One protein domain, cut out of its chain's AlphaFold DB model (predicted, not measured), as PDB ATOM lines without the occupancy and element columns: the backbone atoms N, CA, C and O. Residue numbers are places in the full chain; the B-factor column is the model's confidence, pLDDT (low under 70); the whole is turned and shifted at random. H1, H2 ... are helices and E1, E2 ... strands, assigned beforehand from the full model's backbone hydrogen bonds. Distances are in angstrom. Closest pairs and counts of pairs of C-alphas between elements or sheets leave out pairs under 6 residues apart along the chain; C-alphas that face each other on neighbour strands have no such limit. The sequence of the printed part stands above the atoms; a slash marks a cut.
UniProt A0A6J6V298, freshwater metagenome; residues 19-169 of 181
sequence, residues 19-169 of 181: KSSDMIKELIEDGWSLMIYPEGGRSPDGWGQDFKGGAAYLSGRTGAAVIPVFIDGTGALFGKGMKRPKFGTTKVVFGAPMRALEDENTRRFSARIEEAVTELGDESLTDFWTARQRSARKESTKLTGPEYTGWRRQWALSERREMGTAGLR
ATOM      1  N   LYS A  19     -38.759  -5.085 -16.752       69.75
ATOM      2  CA  LYS A  19     -40.146  -5.577 -16.681       69.75
ATOM      3  C   LYS A  19     -40.775  -5.851 -18.054       69.75
ATOM      4  O   LYS A  19     -41.423  -6.876 -18.219       69.75
ATOM      5  N   SER A  20     -40.555  -4.986 -19.046       75.44
ATOM      6  CA  SER A  20     -41.078  -5.207 -20.403       75.44
ATOM      7  C   SER A  20     -40.392  -6.386 -21.083       75.44
ATOM      8  O   SER A  20     -41.039  -7.148 -21.790       75.44
ATOM      9  N   SER A  21     -39.085  -6.566 -20.856       77.00
ATOM     10  CA  SER A  21     -38.363  -7.714 -21.412       77.00
ATOM     11  C   SER A  21     -38.788  -9.046 -20.794       77.00
ATOM     12  O   SER A  21     -38.794 -10.049 -21.502       77.00
ATOM     13  N   ASP A  22     -39.158  -9.057 -19.512       84.31
ATOM     14  CA  ASP A  22     -39.631 -10.264 -18.828       84.31
ATOM     15  C   ASP A  22     -41.042 -10.643 -19.305       84.31
ATOM     16  O   ASP A  22     -41.261 -11.784 -19.692       84.31
ATOM     17  N   MET A  23     -41.945  -9.667 -19.452       84.62
ATOM     18  CA  MET A  23     -43.262  -9.886 -20.068       84.62
ATOM     19  C   MET A  23     -43.153 -10.409 -21.509       84.62
ATOM     20  O   MET A  23     -43.853 -11.337 -21.896       84.62
ATOM     21  N   ILE A  24     -42.264  -9.829 -22.326       84.06
ATOM     22  CA  ILE A  24     -42.027 -10.315 -23.694       84.06
ATOM     23  C   ILE A  24     -41.536 -11.761 -23.685       84.06
ATOM     24  O   ILE A  24     -41.915 -12.541 -24.556       84.06
ATOM     25  N   LYS A  25     -40.671 -12.107 -22.728       86.50
ATOM     26  CA  LYS A  25     -40.168 -13.467 -22.583       86.50
ATOM     27  C   LYS A  25     -41.307 -14.437 -22.269       86.50
ATOM     28  O   LYS A  25     -41.424 -15.418 -22.991       86.50
ATOM     29  N   GLU A  26     -42.151 -14.129 -21.286       88.88
ATOM     30  CA  GLU A  26     -43.325 -14.945 -20.934       88.88
ATOM     31  C   GLU A  26     -44.244 -15.148 -22.147       88.88
ATOM     32  O   GLU A  26     -44.588 -16.274 -22.487       88.88
ATOM     33  N   LEU A  27     -44.545 -14.081 -22.894       88.19
ATOM     34  CA  LEU A  27     -45.362 -14.181 -24.108       88.19
ATOM     35  C   LEU A  27     -44.727 -15.079 -25.177       88.19
ATOM     36  O   LEU A  27     -45.416 -15.849 -25.839       88.19
ATOM     37  N   ILE A  28     -43.415 -14.990 -25.376       87.81
ATOM     38  CA  ILE A  28     -42.721 -15.854 -26.336       87.81
ATOM     39  C   ILE A  28     -42.739 -17.318 -25.865       87.81
ATOM     40  O   ILE A  28     -42.922 -18.209 -26.691       87.81
ATOM     41  N   GLU A  29     -42.577 -17.569 -24.562       87.62
ATOM     42  CA  GLU A  29     -42.667 -18.909 -23.959       87.62
ATOM     43  C   GLU A  29     -44.077 -19.506 -24.093       87.62
ATOM     44  O   GLU A  29     -44.209 -20.691 -24.400       87.62
ATOM     45  N   ASP A  30     -45.114 -18.673 -24.011       89.56
ATOM     46  CA  ASP A  30     -46.517 -19.034 -24.258       89.56
ATOM     47  C   ASP A  30     -46.846 -19.253 -25.754       89.56
ATOM     48  O   ASP A  30     -47.996 -19.499 -26.125       89.56
ATOM     49  N   GLY A  31     -45.849 -19.165 -26.643       86.44
ATOM     50  CA  GLY A  31     -45.983 -19.453 -28.073       86.44
ATOM     51  C   GLY A  31     -46.397 -18.261 -28.939       86.44
ATOM     52  O   GLY A  31     -46.734 -18.438 -30.114       86.44
ATOM     53  N   TRP A  32     -46.362 -17.038 -28.406       87.25
ATOM     54  CA  TRP A  32     -46.694 -15.843 -29.178       87.25
ATOM     55  C   TRP A  32     -45.548 -15.412 -30.094       87.25
ATOM     56  O   TRP A  32     -44.364 -15.514 -29.773       87.25
ATOM     57  N   SER A  33     -45.911 -14.854 -31.250       85.75
ATOM     58  CA  SER A  33     -44.960 -14.250 -32.184       85.75
ATOM     59  C   SER A  33     -44.836 -12.749 -31.947       85.75
ATOM     60  O   SER A  33     -45.836 -12.033 -31.897       85.75
ATOM     61  N   LEU A  34     -43.600 -12.254 -31.870       85.62
ATOM     62  CA  LEU A  34     -43.309 -10.832 -31.707       85.62
ATOM     63  C   LEU A  34     -42.838 -10.210 -33.028       85.62
ATOM     64  O   LEU A  34     -41.863 -10.659 -33.625       85.62
ATOM     65  N   MET A  35     -43.490  -9.123 -33.449       88.12
ATOM     66  CA  MET A  35     -43.080  -8.322 -34.605       88.12
ATOM     67  C   MET A  35     -42.373  -7.042 -34.147       88.12
ATOM     68  O   MET A  35     -42.955  -6.221 -33.439       88.12
ATOM     69  N   ILE A  36     -41.126  -6.850 -34.588       86.81
ATOM     70  CA  ILE A  36     -40.300  -5.684 -34.245       86.81
ATOM     71  C   ILE A  36     -39.939  -4.923 -35.518       86.81
ATOM     72  O   ILE A  36     -39.418  -5.502 -36.466       86.81
ATOM     73  N   TYR A  37     -40.154  -3.607 -35.499       87.94
ATOM     74  CA  TYR A  37     -39.623  -2.682 -36.500       87.94
ATOM     75  C   TYR A  37     -38.378  -2.003 -35.914       87.94
ATOM     76  O   TYR A  37     -38.528  -1.087 -35.097       87.94
ATOM     77  N   PRO A  38     -37.158  -2.442 -36.274       85.50
ATOM     78  CA  PRO A  38     -35.928  -2.004 -35.606       85.50
ATOM     79  C   PRO A  38     -35.630  -0.511 -35.808       85.50
ATOM     80  O   PRO A  38     -34.958   0.090 -34.978       85.50
ATOM     81  N   GLU A  39     -36.206   0.105 -36.842       81.25
ATOM     82  CA  GLU A  39     -36.138   1.543 -37.136       81.25
ATOM     83  C   GLU A  39     -36.931   2.411 -36.138       81.25
ATOM     84  O   GLU A  39     -36.713   3.615 -36.014       81.25
ATOM     85  N   GLY A  40     -37.897   1.826 -35.416       76.12
ATOM     86  CA  GLY A  40     -38.741   2.530 -34.440       76.12
ATOM     87  C   GLY A  40     -39.816   3.456 -35.032       76.12
ATOM     88  O   GLY A  40     -40.630   4.011 -34.288       76.12
ATOM     89  N   GLY A  41     -39.885   3.608 -36.355       78.81
ATOM     90  CA  GLY A  41     -40.866   4.449 -37.035       78.81
ATOM     91  C   GLY A  41     -41.002   4.114 -38.516       78.81
ATOM     92  O   GLY A  41     -40.291   3.271 -39.042       78.81
ATOM     93  N   ARG A  42     -41.949   4.777 -39.190       80.81
ATOM     94  CA  ARG A  42     -42.062   4.713 -40.654       80.81
ATOM     95  C   ARG A  42     -41.015   5.625 -41.282       80.81
ATOM     96  O   ARG A  42     -40.939   6.795 -40.891       80.81
ATOM     97  N   SER A  43     -40.314   5.121 -42.291       80.44
ATOM     98  CA  SER A  43     -39.369   5.876 -43.109       80.44
ATOM     99  C   SER A  43     -40.009   7.158 -43.666       80.44
ATOM    100  O   SER A  43     -41.084   7.087 -44.275       80.44
ATOM    101  N   PRO A  44     -39.400   8.338 -43.466       72.62
ATOM    102  CA  PRO A  44     -39.939   9.596 -43.977       72.62
ATOM    103  C   PRO A  44     -39.717   9.762 -45.487       72.62
ATOM    104  O   PRO A  44     -40.564  10.340 -46.162       72.62
ATOM    105  N   ASP A  45     -38.604   9.250 -46.011       73.50
ATOM    106  CA  ASP A  45     -38.187   9.369 -47.413       73.50
ATOM    107  C   ASP A  45     -38.323   8.053 -48.197       73.50
ATOM    108  O   ASP A  45     -38.171   8.056 -49.412       73.50
ATOM    109  N   GLY A  46     -38.660   6.950 -47.521       73.94
ATOM    110  CA  GLY A  46     -38.806   5.616 -48.109       73.94
ATOM    111  C   GLY A  46     -37.527   4.775 -48.117       73.94
ATOM    112  O   GLY A  46     -37.575   3.645 -48.594       73.94
ATOM    113  N   TRP A  47     -36.423   5.294 -47.575       81.12
ATOM    114  CA  TRP A  47     -35.240   4.505 -47.244       81.12
ATOM    115  C   TRP A  47     -35.311   4.009 -45.802       81.12
ATOM    116  O   TRP A  47     -35.930   4.642 -44.945       81.12
ATOM    117  N   GLY A  48     -34.656   2.882 -45.533       79.31
ATOM    118  CA  GLY A  48     -34.550   2.364 -44.178       79.31
ATOM    119  C   GLY A  48     -33.848   3.342 -43.235       79.31
ATOM    120  O   GLY A  48     -33.242   4.333 -43.651       79.31
ATOM    121  N   GLN A  49     -33.943   3.067 -41.948       83.00
ATOM    122  CA  GLN A  49     -33.229   3.775 -40.887       83.00
ATOM    123  C   GLN A  49     -32.319   2.792 -40.157       83.00
ATOM    124  O   GLN A  49     -32.441   1.579 -40.329       83.00
ATOM    125  N   ASP A  50     -31.429   3.315 -39.323       84.06
ATOM    126  CA  ASP A  50     -30.527   2.477 -38.542       84.06
ATOM    127  C   ASP A  50     -31.300   1.534 -37.616       84.06
ATOM    128  O   ASP A  50     -32.287   1.904 -36.964       84.06
ATOM    129  N   PHE A  51     -30.828   0.293 -37.545       87.31
ATOM    130  CA  PHE A  51     -31.469  -0.734 -36.744       87.31
ATOM    131  C   PHE A  51     -31.100  -0.575 -35.271       87.31
ATOM    132  O   PHE A  51     -29.933  -0.573 -34.880       87.31
ATOM    133  N   LYS A  52     -32.118  -0.528 -34.411       87.56
ATOM    134  CA  LYS A  52     -31.931  -0.697 -32.968       87.56
ATOM    135  C   LYS A  52     -31.757  -2.180 -32.632       87.56
ATOM    136  O   LYS A  52     -32.501  -3.030 -33.114       87.56
ATOM    137  N   GLY A  53     -30.856  -2.486 -31.697       87.19
ATOM    138  CA  GLY A  53     -30.505  -3.860 -31.298       87.19
ATOM    139  C   GLY A  53     -31.548  -4.632 -30.475       87.19
ATOM    140  O   GLY A  53     -31.214  -5.661 -29.894       87.19
ATOM    141  N   GLY A  54     -32.796  -4.158 -30.390       87.25
ATOM    142  CA  GLY A  54     -33.837  -4.762 -29.548       87.25
ATOM    143  C   GLY A  54     -34.202  -6.193 -29.957       87.25
ATOM    144  O   GLY A  54     -34.357  -7.051 -29.093       87.25
ATOM    145  N   ALA A  55     -34.267  -6.475 -31.264       89.88
ATOM    146  CA  ALA A  55     -34.563  -7.818 -31.769       89.88
ATOM    147  C   ALA A  55     -33.461  -8.828 -31.407       89.88
ATOM    148  O   ALA A  55     -33.752  -9.902 -30.884       89.88
ATOM    149  N   ALA A  56     -32.195  -8.450 -31.611       92.69
ATOM    150  CA  ALA A  56     -31.047  -9.271 -31.230       92.69
ATOM    151  C   ALA A  56     -30.986  -9.495 -29.710       92.69
ATOM    152  O   ALA A  56     -30.728 -10.608 -29.258       92.69
ATOM    153  N   TYR A  57     -31.261  -8.450 -28.921       90.94
ATOM    154  CA  TYR A  57     -31.281  -8.527 -27.459       90.94
ATOM    155  C   TYR A  57     -32.339  -9.510 -26.952       90.94
ATOM    156  O   TYR A  57     -32.039 -10.369 -26.125       90.94
ATOM    157  N   LEU A  58     -33.570  -9.404 -27.462       89.56
ATOM    158  CA  LEU A  58     -34.671 -10.269 -27.050       89.56
ATOM    159  C   LEU A  58     -34.431 -11.716 -27.475       89.56
ATOM    160  O   LEU A  58     -34.586 -12.608 -26.651       89.56
ATOM    161  N   SER A  59     -33.965 -11.945 -28.703       91.94
ATOM    162  CA  SER A  59     -33.605 -13.286 -29.178       91.94
ATOM    163  C   SER A  59     -32.533 -13.946 -28.306       91.94
ATOM    164  O   SER A  59     -32.693 -15.102 -27.926       91.94
ATOM    165  N   GLY A  60     -31.491 -13.210 -27.900       90.94
ATOM    166  CA  GLY A  60     -30.479 -13.735 -26.977       90.94
ATOM    167  C   GLY A  60     -31.024 -14.053 -25.579       90.94
ATOM    168  O   GLY A  60     -30.544 -14.976 -24.928       90.94
ATOM    169  N   ARG A  61     -32.044 -13.321 -25.113       88.12
ATOM    170  CA  ARG A  61     -32.662 -13.523 -23.790       88.12
ATOM    171  C   ARG A  61     -33.693 -14.655 -23.769       88.12
ATOM    172  O   ARG A  61     -33.851 -15.291 -22.730       88.12
ATOM    173  N   THR A  62     -34.405 -14.880 -24.872       89.31
ATOM    174  CA  THR A  62     -35.495 -15.869 -24.965       89.31
ATOM    175  C   THR A  62     -35.109 -17.141 -25.717       89.31
ATOM    176  O   THR A  62     -35.824 -18.132 -25.643       89.31
ATOM    177  N   GLY A  63     -34.010 -17.130 -26.475       90.44
ATOM    178  CA  GLY A  63     -33.634 -18.221 -27.379       90.44
ATOM    179  C   GLY A  63     -34.491 -18.307 -28.651       90.44
ATOM    180  O   GLY A  63     -34.277 -19.196 -29.482       90.44
ATOM    181  N   ALA A  64     -35.451 -17.393 -28.834       91.94
ATOM    182  CA  ALA A  64     -36.299 -17.356 -30.017       91.94
ATOM    183  C   ALA A  64     -35.488 -17.003 -31.270       91.94
ATOM    184  O   ALA A  64     -34.596 -16.153 -31.236       91.94
ATOM    185  N   ALA A  65     -35.818 -17.636 -32.396       95.75
ATOM    186  CA  ALA A  65     -35.217 -17.282 -33.675       95.75
ATOM    187  C   ALA A  65     -35.785 -15.951 -34.189       95.75
ATOM    188  O   ALA A  65     -36.983 -15.692 -34.089       95.75
ATOM    189  N   VAL A  66     -34.928 -15.129 -34.787       96.00
ATOM    190  CA  VAL A  66     -35.325 -13.927 -35.525       96.00
ATOM    191  C   VAL A  66     -35.560 -14.307 -36.980       96.00
ATOM    192  O   VAL A  66     -34.696 -14.921 -37.598       96.00
ATOM    193  N   ILE A  67     -36.703 -13.922 -37.542       97.12
ATOM    194  CA  ILE A  67     -36.986 -14.062 -38.975       97.12
ATOM    195  C   ILE A  67     -36.868 -12.669 -39.610       97.12
ATOM    196  O   ILE A  67     -37.692 -11.804 -39.305       97.12
ATOM    197  N   PRO A  68     -35.861 -12.415 -40.466       96.06
ATOM    198  CA  PRO A  68     -35.756 -11.160 -41.203       96.06
ATOM    199  C   PRO A  68     -36.928 -11.007 -42.173       96.06
ATOM    200  O   PRO A  68     -37.290 -11.957 -42.867       96.06
ATOM    201  N   VAL A  69     -37.508  -9.810 -42.247       94.56
ATOM    202  CA  VAL A  69     -38.610  -9.507 -43.167       94.56
ATOM    203  C   VAL A  69     -38.348  -8.170 -43.841       94.56
ATOM    204  O   VAL A  69     -38.113  -7.169 -43.164       94.56
ATOM    205  N   PHE A  70     -38.427  -8.147 -45.168       92.25
ATOM    206  CA  PHE A  70     -38.389  -6.920 -45.957       92.25
ATOM    207  C   PHE A  70     -39.765  -6.636 -46.564       92.25
ATOM    208  O   PHE A  70     -40.417  -7.535 -47.099       92.25
ATOM    209  N   ILE A  71     -40.209  -5.380 -46.479       89.19
ATOM    210  CA  ILE A  71     -41.521  -4.931 -46.952       89.19
ATOM    211  C   ILE A  71     -41.321  -3.783 -47.941       89.19
ATOM    212  O   ILE A  71     -40.796  -2.735 -47.572       89.19
ATOM    213  N   ASP A  72     -41.809  -3.954 -49.168       85.25
ATOM    214  CA  ASP A  72     -41.739  -2.948 -50.231       85.25
ATOM    215  C   ASP A  72     -43.124  -2.446 -50.667       85.25
ATOM    216  O   ASP A  72     -44.129  -3.160 -50.636       85.25
ATOM    217  N   GLY A  73     -43.183  -1.190 -51.104       80.56
ATOM    218  CA  GLY A  73     -44.367  -0.572 -51.705       80.56
ATOM    219  C   GLY A  73     -45.392  -0.007 -50.717       80.56
ATOM    220  O   GLY A  73     -46.174   0.866 -51.092       80.56
ATOM    221  N   THR A  74     -45.363  -0.391 -49.435       86.00
ATOM    222  CA  THR A  74     -46.342   0.086 -48.432       86.00
ATOM    223  C   THR A  74     -46.309   1.603 -48.234       86.00
ATOM    224  O   THR A  74     -47.358   2.223 -48.059       86.00
ATOM    225  N   GLY A  75     -45.134   2.232 -48.344       81.50
ATOM    226  CA  GLY A  75     -44.993   3.690 -48.286       81.50
ATOM    227  C   GLY A  75     -45.675   4.431 -49.444       81.50
ATOM    228  O   GLY A  75     -46.136   5.554 -49.259       81.50
ATOM    229  N   ALA A  76     -45.792   3.810 -50.622       81.06
ATOM    230  CA  ALA A  76     -46.521   4.376 -51.761       81.06
ATOM    231  C   ALA A  76     -48.046   4.229 -51.607       81.06
ATOM    232  O   ALA A  76     -48.797   5.091 -52.071       81.06
ATOM    233  N   LEU A  77     -48.496   3.164 -50.933       84.81
ATOM    234  CA  LEU A  77     -49.912   2.929 -50.646       84.81
ATOM    235  C   LEU A  77     -50.410   3.823 -49.511       84.81
ATOM    236  O   LEU A  77     -51.468   4.434 -49.637       84.81
ATOM    237  N   PHE A  78     -49.666   3.905 -48.405       86.12
ATOM    238  CA  PHE A  78     -50.083   4.635 -47.207       86.12
ATOM    239  C   PHE A  78     -48.899   5.141 -46.362       86.12
ATOM    240  O   PHE A  78     -48.727   4.820 -45.181       86.12
ATOM    241  N   GLY A  79     -48.057   5.956 -46.994       81.81
ATOM    242  CA  GLY A  79     -46.897   6.591 -46.381       81.81
ATOM    243  C   GLY A  79     -47.225   7.612 -45.289       81.81
ATOM    244  O   GLY A  79     -48.371   8.002 -45.044       81.81
ATOM    245  N   LYS A  80     -46.175   8.065 -44.599       77.38
ATOM    246  CA  LYS A  80     -46.273   9.099 -43.563       77.38
ATOM    247  C   LYS A  80     -46.833  10.396 -44.172       77.38
ATOM    248  O   LYS A  80     -46.372  10.840 -45.214       77.38
ATOM    249  N   GLY A  81     -47.841  10.987 -43.528       81.75
ATOM    250  CA  GLY A  81     -48.502  12.217 -43.994       81.75
ATOM    251  C   GLY A  81     -49.645  12.011 -44.998       81.75
ATOM    252  O   GLY A  81     -50.378  12.958 -45.283       81.75
ATOM    253  N   MET A  82     -49.866  10.790 -45.499       83.44
ATOM    254  CA  MET A  82     -51.005  10.503 -46.375       83.44
ATOM    255  C   MET A  82     -52.309  10.412 -45.577       83.44
ATOM    256  O   MET A  82     -52.379   9.742 -44.550       83.44
ATOM    257  N   LYS A  83     -53.368  11.065 -46.076       86.88
ATOM    258  CA  LYS A  83     -54.703  11.055 -45.446       86.88
ATOM    259  C   LYS A  83     -55.570   9.865 -45.866       86.88
ATOM    260  O   LYS A  83     -56.502   9.517 -45.152       86.88
ATOM    261  N   ARG A  84     -55.302   9.267 -47.032       88.00
ATOM    262  CA  ARG A  84     -56.056   8.128 -47.575       88.00
ATOM    263  C   ARG A  84     -55.116   7.136 -48.268       88.00
ATOM    264  O   ARG A  84     -54.154   7.591 -48.893       88.00
ATOM    265  N   PRO A  85     -55.380   5.824 -48.161       88.25
ATOM    266  CA  PRO A  85     -54.612   4.811 -48.870       88.25
ATOM    267  C   PRO A  85     -54.864   4.875 -50.382       88.25
ATOM    268  O   PRO A  85     -55.942   5.269 -50.830       88.25
ATOM    269  N   LYS A  86     -53.861   4.478 -51.165       87.31
ATOM    270  CA  LYS A  86     -53.945   4.276 -52.617       87.31
ATOM    271  C   LYS A  86     -53.933   2.782 -52.933       87.31
ATOM    272  O   LYS A  86     -53.340   2.002 -52.191       87.31
ATOM    273  N   PHE A  87     -54.552   2.393 -54.045       86.94
ATOM    274  CA  PHE A  87     -54.430   1.035 -54.575       86.94
ATOM    275  C   PHE A  87     -53.052   0.816 -55.201       86.94
ATOM    276  O   PHE A  87     -52.473   1.725 -55.796       86.94
ATOM    277  N   GLY A  88     -52.546  -0.406 -55.087       84.31
ATOM    278  CA  GLY A  88     -51.282  -0.821 -55.675       84.31
ATOM    279  C   GLY A  88     -50.834  -2.164 -55.113       84.31
ATOM    280  O   GLY A  88     -51.615  -2.874 -54.484       84.31
ATOM    281  N   THR A  89     -49.581  -2.523 -55.371       83.00
ATOM    282  CA  THR A  89     -49.005  -3.811 -54.966       83.00
ATOM    283  C   THR A  89     -47.938  -3.600 -53.898       83.00
ATOM    284  O   THR A  89     -47.160  -2.651 -53.971       83.00
ATOM    285  N   THR A  90     -47.893  -4.512 -52.933       85.19
ATOM    286  CA  THR A  90     -46.838  -4.617 -51.922       85.19
ATOM    287  C   THR A  90     -46.158  -5.967 -52.072       85.19
ATOM    288  O   THR A  90     -46.811  -6.962 -52.393       85.19
ATOM    289  N   LYS A  91     -44.850  -6.003 -51.828       86.31
ATOM    290  CA  LYS A  91     -44.076  -7.241 -51.753       86.31
ATOM    291  C   LYS A  91     -43.573  -7.409 -50.323       86.31
ATOM    292  O   LYS A  91     -43.092  -6.453 -49.723       86.31
ATOM    293  N   VAL A  92     -43.697  -8.620 -49.795       90.56
ATOM    294  CA  VAL A  92     -43.114  -9.016 -48.511       90.56
ATOM    295  C   VAL A  92     -42.210 -10.205 -48.778       90.56
ATOM    296  O   VAL A  92     -42.645 -11.174 -49.399       90.56
ATOM    297  N   VAL A  93     -40.957 -10.111 -48.347       91.12
ATOM    298  CA  VAL A  93     -39.954 -11.166 -48.507       91.12
ATOM    299  C   VAL A  93     -39.499 -11.595 -47.119       91.12
ATOM    300  O   VAL A  93     -39.195 -10.745 -46.282       91.12
ATOM    301  N   PHE A  94     -39.490 -12.903 -46.871       94.69
ATOM    302  CA  PHE A  94     -39.097 -13.506 -45.598       94.69
ATOM    303  C   PHE A  94     -37.750 -14.207 -45.753       94.69
ATOM    304  O   PHE A  94     -37.542 -14.948 -46.711       94.69
ATOM    305  N   GLY A  95     -36.857 -13.983 -44.793       94.94
ATOM    306  CA  GLY A  95     -35.560 -14.642 -44.713       94.94
ATOM    307  C   GLY A  95     -35.608 -15.953 -43.935       94.94
ATOM    308  O   GLY A  95     -36.623 -16.330 -43.347       94.94
ATOM    309  N   ALA A  96     -34.468 -16.638 -43.903       95.38
ATOM    310  CA  ALA A  96     -34.294 -17.815 -43.063       95.38
ATOM    311  C   ALA A  96     -34.279 -17.431 -41.567       95.38
ATOM    312  O   ALA A  96     -33.785 -16.351 -41.229       95.38
ATOM    313  N   PRO A  97     -34.763 -18.298 -40.658       97.38
ATOM    314  CA  PRO A  97     -34.638 -18.079 -39.220       97.38
ATOM    315  C   PRO A  97     -33.171 -17.963 -38.788       97.38
ATOM    316  O   PRO A  97     -32.322 -18.745 -39.210       97.38
ATOM    317  N   MET A  98     -32.879 -17.007 -37.909       96.94
ATOM    318  CA  MET A  98     -31.533 -16.703 -37.428       96.94
ATOM    319  C   MET A  98     -31.489 -16.740 -35.902       96.94
ATOM    320  O   MET A  98     -32.384 -16.237 -35.226       96.94
ATOM    321  N   ARG A  99     -30.413 -17.295 -35.352       96.12
ATOM    322  CA  ARG A  99     -30.056 -17.215 -33.929       96.12
ATOM    323  C   ARG A  99     -28.635 -16.686 -33.810       96.12
ATOM    324  O   ARG A  99     -27.875 -16.844 -34.767       96.12
ATOM    325  N   ALA A 100     -28.295 -16.081 -32.673       94.56
ATOM    326  CA  ALA A 100     -26.919 -15.687 -32.387       94.56
ATOM    327  C   ALA A 100     -25.988 -16.913 -32.443       94.56
ATOM    328  O   ALA A 100     -26.375 -18.001 -32.013       94.56
ATOM    329  N   LEU A 101     -24.793 -16.742 -33.007       94.50
ATOM    330  CA  LEU A 101     -23.733 -17.755 -32.946       94.50
ATOM    331  C   LEU A 101     -23.107 -17.782 -31.537       94.50
ATOM    332  O   LEU A 101     -23.257 -16.816 -30.793       94.50
ATOM    333  N   GLU A 102     -22.386 -18.855 -31.185       87.75
ATOM    334  CA  GLU A 102     -21.840 -19.071 -29.827       87.75
ATOM    335  C   GLU A 102     -21.034 -17.871 -29.285       87.75
ATOM    336  O   GLU A 102     -21.253 -17.458 -28.149       87.75
ATOM    337  N   ASP A 103     -20.208 -17.230 -30.120       90.50
ATOM    338  CA  ASP A 103     -19.386 -16.062 -29.746       90.50
ATOM    339  C   ASP A 103     -19.921 -14.719 -30.288       90.50
ATOM    340  O   ASP A 103     -19.209 -13.707 -30.389       90.50
ATOM    341  N   GLU A 104     -21.186 -14.683 -30.704       94.06
ATOM    342  CA  GLU A 104     -21.793 -13.499 -31.300       94.06
ATOM    343  C   GLU A 104     -22.522 -12.659 -30.252       94.06
ATOM    344  O   GLU A 104     -23.603 -12.992 -29.772       94.06
ATOM    345  N   ASN A 105     -21.954 -11.496 -29.927       94.19
ATOM    346  CA  ASN A 105     -22.646 -10.541 -29.070       94.19
ATOM    347  C   ASN A 105     -23.861  -9.900 -29.771       94.19
ATOM    348  O   ASN A 105     -23.960  -9.858 -31.000       94.19
ATOM    349  N   THR A 106     -24.749  -9.297 -28.977       92.00
ATOM    350  CA  THR A 106     -25.975  -8.631 -29.448       92.00
ATOM    351  C   THR A 106     -25.735  -7.636 -30.583       92.00
ATOM    352  O   THR A 106     -26.538  -7.549 -31.509       92.00
ATOM    353  N   ARG A 107     -24.630  -6.880 -30.537       92.50
ATOM    354  CA  ARG A 107     -24.308  -5.873 -31.559       92.50
ATOM    355  C   ARG A 107     -23.991  -6.525 -32.903       92.50
ATOM    356  O   ARG A 107     -24.489  -6.067 -33.926       92.50
ATOM    357  N   ARG A 108     -23.172  -7.581 -32.900       95.31
ATOM    358  CA  ARG A 108     -22.823  -8.346 -34.105       95.31
ATOM    359  C   ARG A 108     -24.047  -9.058 -34.673       95.31
ATOM    360  O   ARG A 108     -24.297  -8.933 -35.867       95.31
ATOM    361  N   PHE A 109     -24.867  -9.661 -33.813       96.00
ATOM    362  CA  PHE A 109     -26.096 -10.305 -34.263       96.00
ATOM    363  C   PHE A 109     -27.087  -9.304 -34.866       96.00
ATOM    364  O   PHE A 109     -27.663  -9.562 -35.920       96.00
ATOM    365  N   SER A 110     -27.224  -8.115 -34.271       93.81
ATOM    366  CA  SER A 110     -28.038  -7.034 -34.840       93.81
ATOM    367  C   SER A 110     -27.556  -6.608 -36.227       93.81
ATOM    368  O   SER A 110     -28.379  -6.416 -37.116       93.81
ATOM    369  N   ALA A 111     -26.239  -6.492 -36.429       93.62
ATOM    370  CA  ALA A 111     -25.672  -6.157 -37.734       93.62
ATOM    371  C   ALA A 111     -25.940  -7.257 -38.775       93.62
ATOM    372  O   ALA A 111     -26.281  -6.959 -39.915       93.62
ATOM    373  N   ARG A 112     -25.861  -8.532 -38.375       95.25
ATOM    374  CA  ARG A 112     -26.168  -9.668 -39.254       95.25
ATOM    375  C   ARG A 112     -27.654  -9.741 -39.625       95.25
ATOM    376  O   ARG A 112     -27.987 -10.117 -40.744       95.25
ATOM    377  N   ILE A 113     -28.552  -9.351 -38.716       95.06
ATOM    378  CA  ILE A 113     -29.986  -9.193 -39.015       95.06
ATOM    379  C   ILE A 113     -30.198  -8.074 -40.046       95.06
ATOM    380  O   ILE A 113     -30.962  -8.256 -40.989       95.06
ATOM    381  N   GLU A 114     -29.526  -6.932 -39.890       93.31
ATOM    382  CA  GLU A 114     -29.606  -5.814 -40.843       93.31
ATOM    383  C   GLU A 114     -29.087  -6.202 -42.239       93.31
ATOM    384  O   GLU A 114     -29.727  -5.898 -43.249       93.31
ATOM    385  N   GLU A 115     -27.972  -6.931 -42.302       93.12
ATOM    386  CA  GLU A 115     -27.422  -7.486 -43.544       93.12
ATOM    387  C   GLU A 115     -28.417  -8.444 -44.213       93.12
ATOM    388  O   GLU A 115     -28.696  -8.308 -45.404       93.12
ATOM    389  N   ALA A 116     -29.045  -9.335 -43.440       94.75
ATOM    390  CA  ALA A 116     -30.067 -10.236 -43.960       94.75
ATOM    391  C   ALA A 116     -31.280  -9.476 -44.524       94.75
ATOM    392  O   ALA A 116     -31.734  -9.784 -45.622       94.75
ATOM    393  N   VAL A 117     -31.792  -8.447 -43.833       93.62
ATOM    394  CA  VAL A 117     -32.895  -7.617 -44.365       93.62
ATOM    395  C   VAL A 117     -32.460  -6.844 -45.616       93.62
ATOM    396  O   VAL A 117     -33.261  -6.653 -46.532       93.62
ATOM    397  N   THR A 118     -31.196  -6.429 -45.690       91.69
ATOM    398  CA  THR A 118     -30.630  -5.766 -46.873       91.69
ATOM    399  C   THR A 118     -30.592  -6.706 -48.082       91.69
ATOM    400  O   THR A 118     -31.020  -6.304 -49.165       91.69
ATOM    401  N   GLU A 119     -30.172  -7.963 -47.899       91.38
ATOM    402  CA  GLU A 119     -30.209  -9.005 -48.940       91.38
ATOM    403  C   GLU A 119     -31.639  -9.238 -49.448       91.38
ATOM    404  O   GLU A 119     -31.875  -9.224 -50.655       91.38
ATOM    405  N   LEU A 120     -32.621  -9.335 -48.543       91.31
ATOM    406  CA  LEU A 120     -34.039  -9.445 -48.914       91.31
ATOM    407  C   LEU A 120     -34.543  -8.218 -49.694       91.31
ATOM    408  O   LEU A 120     -35.394  -8.327 -50.581       91.31
ATOM    409  N   GLY A 121     -34.011  -7.038 -49.371       88.62
ATOM    410  CA  GLY A 121     -34.256  -5.809 -50.113       88.62
ATOM    411  C   GLY A 121     -33.739  -5.872 -51.549       88.62
ATOM    412  O   GLY A 121     -34.433  -5.422 -52.458       88.62
ATOM    413  N   ASP A 122     -32.560  -6.446 -51.775       86.25
ATOM    414  CA  ASP A 122     -31.990  -6.659 -53.115       86.25
ATOM    415  C   ASP A 122     -32.767  -7.739 -53.892       86.25
ATOM    416  O   ASP A 122     -33.104  -7.548 -55.064       86.25
ATOM    417  N   GLU A 123     -33.175  -8.820 -53.217       86.62
ATOM    418  CA  GLU A 123     -34.038  -9.867 -53.789       86.62
ATOM    419  C   GLU A 123     -35.375  -9.289 -54.264       86.62
ATOM    420  O   GLU A 123     -35.890  -9.657 -55.323       86.62
ATOM    421  N   SER A 124     -35.937  -8.335 -53.518       85.12
ATOM    422  CA  SER A 124     -37.197  -7.695 -53.893       85.12
ATOM    423  C   SER A 124     -37.132  -6.978 -55.252       85.12
ATOM    424  O   SER A 124     -38.162  -6.865 -55.927       85.12
ATOM    425  N   LEU A 125     -35.937  -6.543 -55.665       80.25
ATOM    426  CA  LEU A 125     -35.672  -5.761 -56.877       80.25
ATOM    427  C   LEU A 125     -35.145  -6.605 -58.030       80.25
ATOM    428  O   LEU A 125     -35.331  -6.241 -59.190       80.25
ATOM    429  N   THR A 126     -34.465  -7.697 -57.699       81.56
ATOM    430  CA  THR A 126     -33.809  -8.590 -58.648       81.56
ATOM    431  C   THR A 126     -34.454  -9.976 -58.583       81.56
ATOM    432  O   THR A 126     -35.598 -10.146 -59.009       81.56
ATOM    433  N   ASP A 127     -33.729 -10.955 -58.052       84.31
ATOM    434  CA  ASP A 127     -34.140 -12.326 -57.795       84.31
ATOM    435  C   ASP A 127     -33.259 -12.922 -56.682       84.31
ATOM    436  O   ASP A 127     -32.230 -12.354 -56.311       84.31
ATOM    437  N   PHE A 128     -33.661 -14.086 -56.166       82.00
ATOM    438  CA  PHE A 128     -32.976 -14.761 -55.061       82.00
ATOM    439  C   PHE A 128     -31.487 -15.015 -55.340       82.00
ATOM    440  O   PHE A 128     -30.639 -14.798 -54.476       82.00
ATOM    441  N   TRP A 129     -31.149 -15.475 -56.545       83.44
ATOM    442  CA  TRP A 129     -29.782 -15.866 -56.874       83.44
ATOM    443  C   TRP A 129     -28.875 -14.648 -57.048       83.44
ATOM    444  O   TRP A 129     -27.783 -14.607 -56.479       83.44
ATOM    445  N   THR A 130     -29.345 -13.633 -57.774       84.38
ATOM    446  CA  THR A 130     -28.612 -12.376 -57.963       84.38
ATOM    447  C   THR A 130     -28.363 -11.666 -56.630       84.38
ATOM    448  O   THR A 130     -27.231 -11.254 -56.363       84.38
ATOM    449  N   ALA A 131     -29.380 -11.575 -55.766       86.19
ATOM    450  CA  ALA A 131     -29.252 -10.965 -54.444       86.19
ATOM    451  C   ALA A 131     -28.218 -11.694 -53.577       86.19
ATOM    452  O   ALA A 131     -27.343 -11.064 -52.980       86.19
ATOM    453  N   ARG A 132     -28.242 -13.031 -53.578       86.56
ATOM    454  CA  ARG A 132     -27.303 -13.846 -52.800       86.56
ATOM    455  C   ARG A 132     -25.855 -13.699 -53.271       86.56
ATOM    456  O   ARG A 132     -24.946 -13.616 -52.448       86.56
ATOM    457  N   GLN A 133     -25.628 -13.620 -54.585       87.94
ATOM    458  CA  GLN A 133     -24.295 -13.363 -55.143       87.94
ATOM    459  C   GLN A 133     -23.760 -11.979 -54.758       87.94
ATOM    460  O   GLN A 133     -22.593 -11.859 -54.383       87.94
ATOM    461  N   ARG A 134     -24.601 -10.943 -54.836       86.62
ATOM    462  CA  ARG A 134     -24.227  -9.569 -54.466       86.62
ATOM    463  C   ARG A 134     -23.957  -9.429 -52.976       86.62
ATOM    464  O   ARG A 134     -22.959  -8.816 -52.608       86.62
ATOM    465  N   SER A 135     -24.785 -10.050 -52.137       88.31
ATOM    466  CA  SER A 135     -24.597 -10.114 -50.684       88.31
ATOM    467  C   SER A 135     -23.250 -10.762 -50.340       88.31
ATOM    468  O   SER A 135     -22.425 -10.156 -49.657       88.31
ATOM    469  N   ALA A 136     -22.932 -11.912 -50.952       87.44
ATOM    470  CA  ALA A 136     -21.642 -12.585 -50.770       87.44
ATOM    471  C   ALA A 136     -20.431 -11.724 -51.186       87.44
ATOM    472  O   ALA A 136     -19.354 -11.845 -50.602       87.44
ATOM    473  N   ARG A 137     -20.601 -10.839 -52.178       89.81
ATOM    474  CA  ARG A 137     -19.575  -9.885 -52.638       89.81
ATOM    475  C   ARG A 137     -19.601  -8.538 -51.907       89.81
ATOM    476  O   ARG A 137     -18.741  -7.705 -52.171       89.81
ATOM    477  N   LYS A 138     -20.546  -8.325 -50.982       85.56
ATOM    478  CA  LYS A 138     -20.806  -7.046 -50.293       85.56
ATOM    479  C   LYS A 138     -21.154  -5.890 -51.241       85.56
ATOM    480  O   LYS A 138     -20.819  -4.737 -50.979       85.56
ATOM    481  N   GLU A 139     -21.842  -6.201 -52.334       85.25
ATOM    482  CA  GLU A 139     -22.278  -5.243 -53.361       85.25
ATOM    483  C   GLU A 139     -23.740  -4.794 -53.182       85.25
ATOM    484  O   GLU A 139     -24.189  -3.860 -53.850       85.25
ATOM    485  N   SER A 140     -24.505  -5.433 -52.290       81.50
ATOM    486  CA  SER A 140     -25.905  -5.069 -52.050       81.50
ATOM    487  C   SER A 140     -26.018  -3.663 -51.453       81.50
ATOM    488  O   SER A 140     -25.332  -3.297 -50.496       81.50
ATOM    489  N   THR A 141     -26.912  -2.848 -52.021       77.00
ATOM    490  CA  THR A 141     -27.149  -1.481 -51.539       77.00
ATOM    491  C   THR A 141     -27.767  -1.514 -50.147       77.00
ATOM    492  O   THR A 141     -28.823  -2.119 -49.964       77.00
ATOM    493  N   LYS A 142     -27.147  -0.815 -49.190       82.19
ATOM    494  CA  LYS A 142     -27.650  -0.699 -47.815       82.19
ATOM    495  C   LYS A 142     -29.106  -0.238 -47.773       82.19
ATOM    496  O   LYS A 142     -29.529   0.621 -48.552       82.19
ATOM    497  N   LEU A 143     -29.853  -0.759 -46.800       77.94
ATOM    498  CA  LEU A 143     -31.260  -0.416 -46.585       77.94
ATOM    499  C   LEU A 143     -31.480   1.089 -46.365       77.94
ATOM    500  O   LEU A 143     -32.462   1.646 -46.852       77.94
ATOM    501  N   THR A 144     -30.540   1.743 -45.679       79.75
ATOM    502  CA  THR A 144     -30.530   3.186 -45.380       79.75
ATOM    503  C   THR A 144     -30.328   4.073 -46.608       79.75
ATOM    504  O   THR A 144     -30.480   5.300 -46.535       79.75
ATOM    505  N   GLY A 145     -30.057   3.451 -47.755       74.94
ATOM    506  CA  GLY A 145     -29.814   4.114 -49.018       74.94
ATOM    507  C   GLY A 145     -28.397   4.657 -49.140       74.94
ATOM    508  O   GLY A 145     -27.558   4.468 -48.259       74.94
ATOM    509  N   PRO A 146     -28.101   5.316 -50.264       72.69
ATOM    510  CA  PRO A 146     -26.790   5.900 -50.488       72.69
ATOM    511  C   PRO A 146     -26.533   7.089 -49.546       72.69
ATOM    512  O   PRO A 146     -27.462   7.809 -49.167       72.69
ATOM    513  N   GLU A 147     -25.258   7.355 -49.244       69.81
ATOM    514  CA  GLU A 147     -24.791   8.508 -48.449       69.81
ATOM    515  C   GLU A 147     -24.877   9.845 -49.224       69.81
ATOM    516  O   GLU A 147     -24.008  10.709 -49.141       69.81
ATOM    517  N   TYR A 148     -25.928  10.033 -50.022       66.38
ATOM    518  CA  TYR A 148     -26.257  11.312 -50.655       66.38
ATOM    519  C   TYR A 148     -27.366  12.014 -49.865       66.38
ATOM    520  O   TYR A 148     -28.096  11.373 -49.113       66.38
ATOM    521  N   THR A 149     -27.555  13.318 -50.072       58.19
ATOM    522  CA  THR A 149     -28.645  14.104 -49.466       58.19
ATOM    523  C   THR A 149     -29.706  14.519 -50.498       58.19
ATOM    524  O   THR A 149     -29.455  14.576 -51.705       58.19
ATOM    525  N   GLY A 150     -30.925  14.806 -50.024       64.31
ATOM    526  CA  GLY A 150     -31.972  15.478 -50.804       64.31
ATOM    527  C   GLY A 150     -32.524  14.689 -52.001       64.31
ATOM    528  O   GLY A 150     -32.850  13.506 -51.898       64.31
ATOM    529  N   TRP A 151     -32.658  15.365 -53.147       51.25
ATOM    530  CA  TRP A 151     -33.310  14.850 -54.361       51.25
ATOM    531  C   TRP A 151     -32.626  13.611 -54.957       51.25
ATOM    532  O   TRP A 151     -33.301  12.772 -55.547       51.25
ATOM    533  N   ARG A 152     -31.312  13.438 -54.754       53.94
ATOM    534  CA  ARG A 152     -30.569  12.260 -55.237       53.94
ATOM    535  C   ARG A 152     -31.010  10.971 -54.547       53.94
ATOM    536  O   ARG A 152     -31.096   9.936 -55.198       53.94
ATOM    537  N   ARG A 153     -31.360  11.035 -53.254       69.94
ATOM    538  CA  ARG A 153     -31.957   9.896 -52.532       69.94
ATOM    539  C   ARG A 153     -33.327   9.543 -53.103       69.94
ATOM    540  O   ARG A 153     -33.650   8.365 -53.216       69.94
ATOM    541  N   GLN A 154     -34.131  10.548 -53.452       59.09
ATOM    542  CA  GLN A 154     -35.464  10.337 -54.022       59.09
ATOM    543  C   GLN A 154     -35.401   9.769 -55.442       59.09
ATOM    544  O   GLN A 154     -36.169   8.863 -55.751       59.09
ATOM    545  N   TRP A 155     -34.459  10.238 -56.266       58.06
ATOM    546  CA  TRP A 155     -34.209   9.693 -57.602       58.06
ATOM    547  C   TRP A 155     -33.729   8.239 -57.529       58.06
ATOM    548  O   TRP A 155     -34.299   7.360 -58.170       58.06
ATOM    549  N   ALA A 156     -32.738   7.944 -56.684       66.00
ATOM    550  CA  ALA A 156     -32.279   6.569 -56.490       66.00
ATOM    551  C   ALA A 156     -33.425   5.654 -56.019       66.00
ATOM    552  O   ALA A 156     -33.509   4.498 -56.425       66.00
ATOM    553  N   LEU A 157     -34.349   6.171 -55.200       68.25
ATOM    554  CA  LEU A 157     -35.529   5.427 -54.769       68.25
ATOM    555  C   LEU A 157     -36.545   5.218 -55.902       68.25
ATOM    556  O   LEU A 157     -37.164   4.155 -55.958       68.25
ATOM    557  N   SER A 158     -36.744   6.195 -56.796       60.34
ATOM    558  CA  SER A 158     -37.622   6.018 -57.959       60.34
ATOM    559  C   SER A 158     -37.062   4.988 -58.930       60.34
ATOM    560  O   SER A 158     -37.800   4.087 -59.311       60.34
ATOM    561  N   GLU A 159     -35.760   5.027 -59.229       65.19
ATOM    562  CA  GLU A 159     -35.095   3.994 -60.039       65.19
ATOM    563  C   GLU A 159     -35.212   2.613 -59.386       65.19
ATOM    564  O   GLU A 159     -35.520   1.622 -60.047       65.19
ATOM    565  N   ARG A 160     -35.064   2.543 -58.057       63.56
ATOM    566  CA  ARG A 160     -35.272   1.311 -57.283       63.56
ATOM    567  C   ARG A 160     -36.696   0.771 -57.458       63.56
ATOM    568  O   ARG A 160     -36.882  -0.412 -57.723       63.56
ATOM    569  N   ARG A 161     -37.713   1.632 -57.382       66.12
ATOM    570  CA  ARG A 161     -39.122   1.247 -57.591       66.12
ATOM    571  C   ARG A 161     -39.417   0.835 -59.033       66.12
ATOM    572  O   ARG A 161     -40.188  -0.099 -59.255       66.12
ATOM    573  N   GLU A 162     -38.812   1.499 -60.011       60.38
ATOM    574  CA  GLU A 162     -38.902   1.110 -61.421       60.38
ATOM    575  C   GLU A 162     -38.277  -0.268 -61.663       60.38
ATOM    576  O   GLU A 162     -38.891  -1.107 -62.319       60.38
ATOM    577  N   MET A 163     -37.129  -0.568 -61.048       58.06
ATOM    578  CA  MET A 163     -36.523  -1.902 -61.102       58.06
ATOM    579  C   MET A 163     -37.408  -2.968 -60.443       58.06
ATOM    580  O   MET A 163     -37.656  -4.013 -61.043       58.06
ATOM    581  N   GLY A 164     -37.966  -2.692 -59.258       57.69
ATOM    582  CA  GLY A 164     -38.889  -3.613 -58.585       57.69
ATOM    583  C   GLY A 164     -40.165  -3.889 -59.394       57.69
ATOM    584  O   GLY A 164     -40.611  -5.035 -59.501       57.69
ATOM    585  N   THR A 165     -40.736  -2.865 -60.037       57.97
ATOM    586  CA  THR A 165     -41.911  -3.018 -60.917       57.97
ATOM    587  C   THR A 165     -41.579  -3.695 -62.247       57.97
ATOM    588  O   THR A 165     -42.376  -4.504 -62.736       57.97
ATOM    589  N   ALA A 166     -40.394  -3.453 -62.810       56.25
ATOM    590  CA  ALA A 166     -39.883  -4.203 -63.952       56.25
ATOM    591  C   ALA A 166     -39.704  -5.690 -63.604       56.25
ATOM    592  O   ALA A 166     -40.110  -6.545 -64.392       56.25
ATOM    593  N   GLY A 167     -39.205  -6.009 -62.405       51.72
ATOM    594  CA  GLY A 167     -39.128  -7.373 -61.873       51.72
ATOM    595  C   GLY A 167     -40.499  -8.040 -61.702       51.72
ATOM    596  O   GLY A 167     -40.660  -9.210 -62.041       51.72
ATOM    597  N   LEU A 168     -41.528  -7.296 -61.269       51.91
ATOM    598  CA  LEU A 168     -42.916  -7.791 -61.211       51.91
ATOM    599  C   LEU A 168     -43.475  -8.145 -62.601       51.91
ATOM    600  O   LEU A 168     -44.163  -9.156 -62.747       51.91
ATOM    601  N   ARG A 169     -43.179  -7.334 -63.627       49.31
ATOM    602  CA  ARG A 169     -43.577  -7.615 -65.022       49.31
ATOM    603  C   ARG A 169     -42.787  -8.772 -65.619       49.31
ATOM    604  O   ARG A 169     -43.327  -9.578 -66.373       49.31
TER     605      ARG A 169
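What this domain is: This is residues 19 to 169 of the 181 residues of a protein of freshwater metagenome (UniProt A0A6J6V298). The long helix H4 packs along a small two-stranded ribbon, E1 and E2, and together they make the middle of the domain. H2 packs on the first part of H4 with H1 beyond it, H6 crosses the other end of H4, and H5 folds back from that same end; long loops make much of the rest. The printed part has 151 residues with six named helices and two named strands, in the order H1 H2 E1 H3 E2 H4 H5 H6, and its class is mostly helix. The sheet, E1 - E2, is antiparallel. The whole is compact, with a radius of gyration of the C-alphas of 16.6 A and spans of 43 by 41 by 30 A.

Where its parts are: Find C-alpha 19 at (-40.146, -5.577, -16.681); from there H1 runs through residues 19 to 29, 15.4 A long. Further on, H2 takes residues 54 to 62, E1 residues 69 to 72, H3 residues 74 to 78 and E2 residues 91 to 94. Look next at C-alpha 106, at (-25.975, -8.631, -29.448), where H4 begins; it runs 29.2 A to residue 125. H5, residues 128 to 136, is 12.3 A long, and H6, residues 151 to 169, runs 26.9 A to C-alpha 169 at (-43.577, -7.615, -65.022).

How they stand to each other: Begin at H1, which touches H2 at a steep tilt of 62 degrees, the closest C-alphas being those of Lys 25 and Thr 62, 5.8 A apart. H2 touches H4, the hub, which meets it with residues 106 to 113 alone; the closest C-alphas, of Ala 56 and Ser 110, are 5.2 A apart. E1 and E2 are antiparallel at 168 degrees; look for N 70 and O 93, 2.9 A apart and within hydrogen-bond range. The closest C-alphas of E1 and H4, those of Phe 70 and Val 117, are 5.8 A apart. H3 follows E1 after a tight link and touches no helix. H4 and H5 form a helical hairpin, at a steep tilt of 41 degrees, with the C-alphas of Glu 123 and Ala 131 closest at 5.0 A. H6 touches H4 with residues 160 to 167 alone, at a steep tilt of 61 degrees; the C-alphas of Leu 125 and Gly 164 come closest, 4.2 A apart. H5 and H6 are apart. In H1, H2, H3, H5 and H6 every O i to N i+4 pair is within hydrogen-bond range; in H4, 15 of 16 are.

The domain as a whole: The C-alphas of Lys 19 and Arg 169 are the two farthest apart, at 48.5 A. The printed part has no cut. The links H1 to H2, H3 to E2, E2 to H4 and H5 to H6 are long. Look at the B-factor column: the mean pLDDT of the printed part is 82.9, and residue 19 and residues 147 to 169 are under 70.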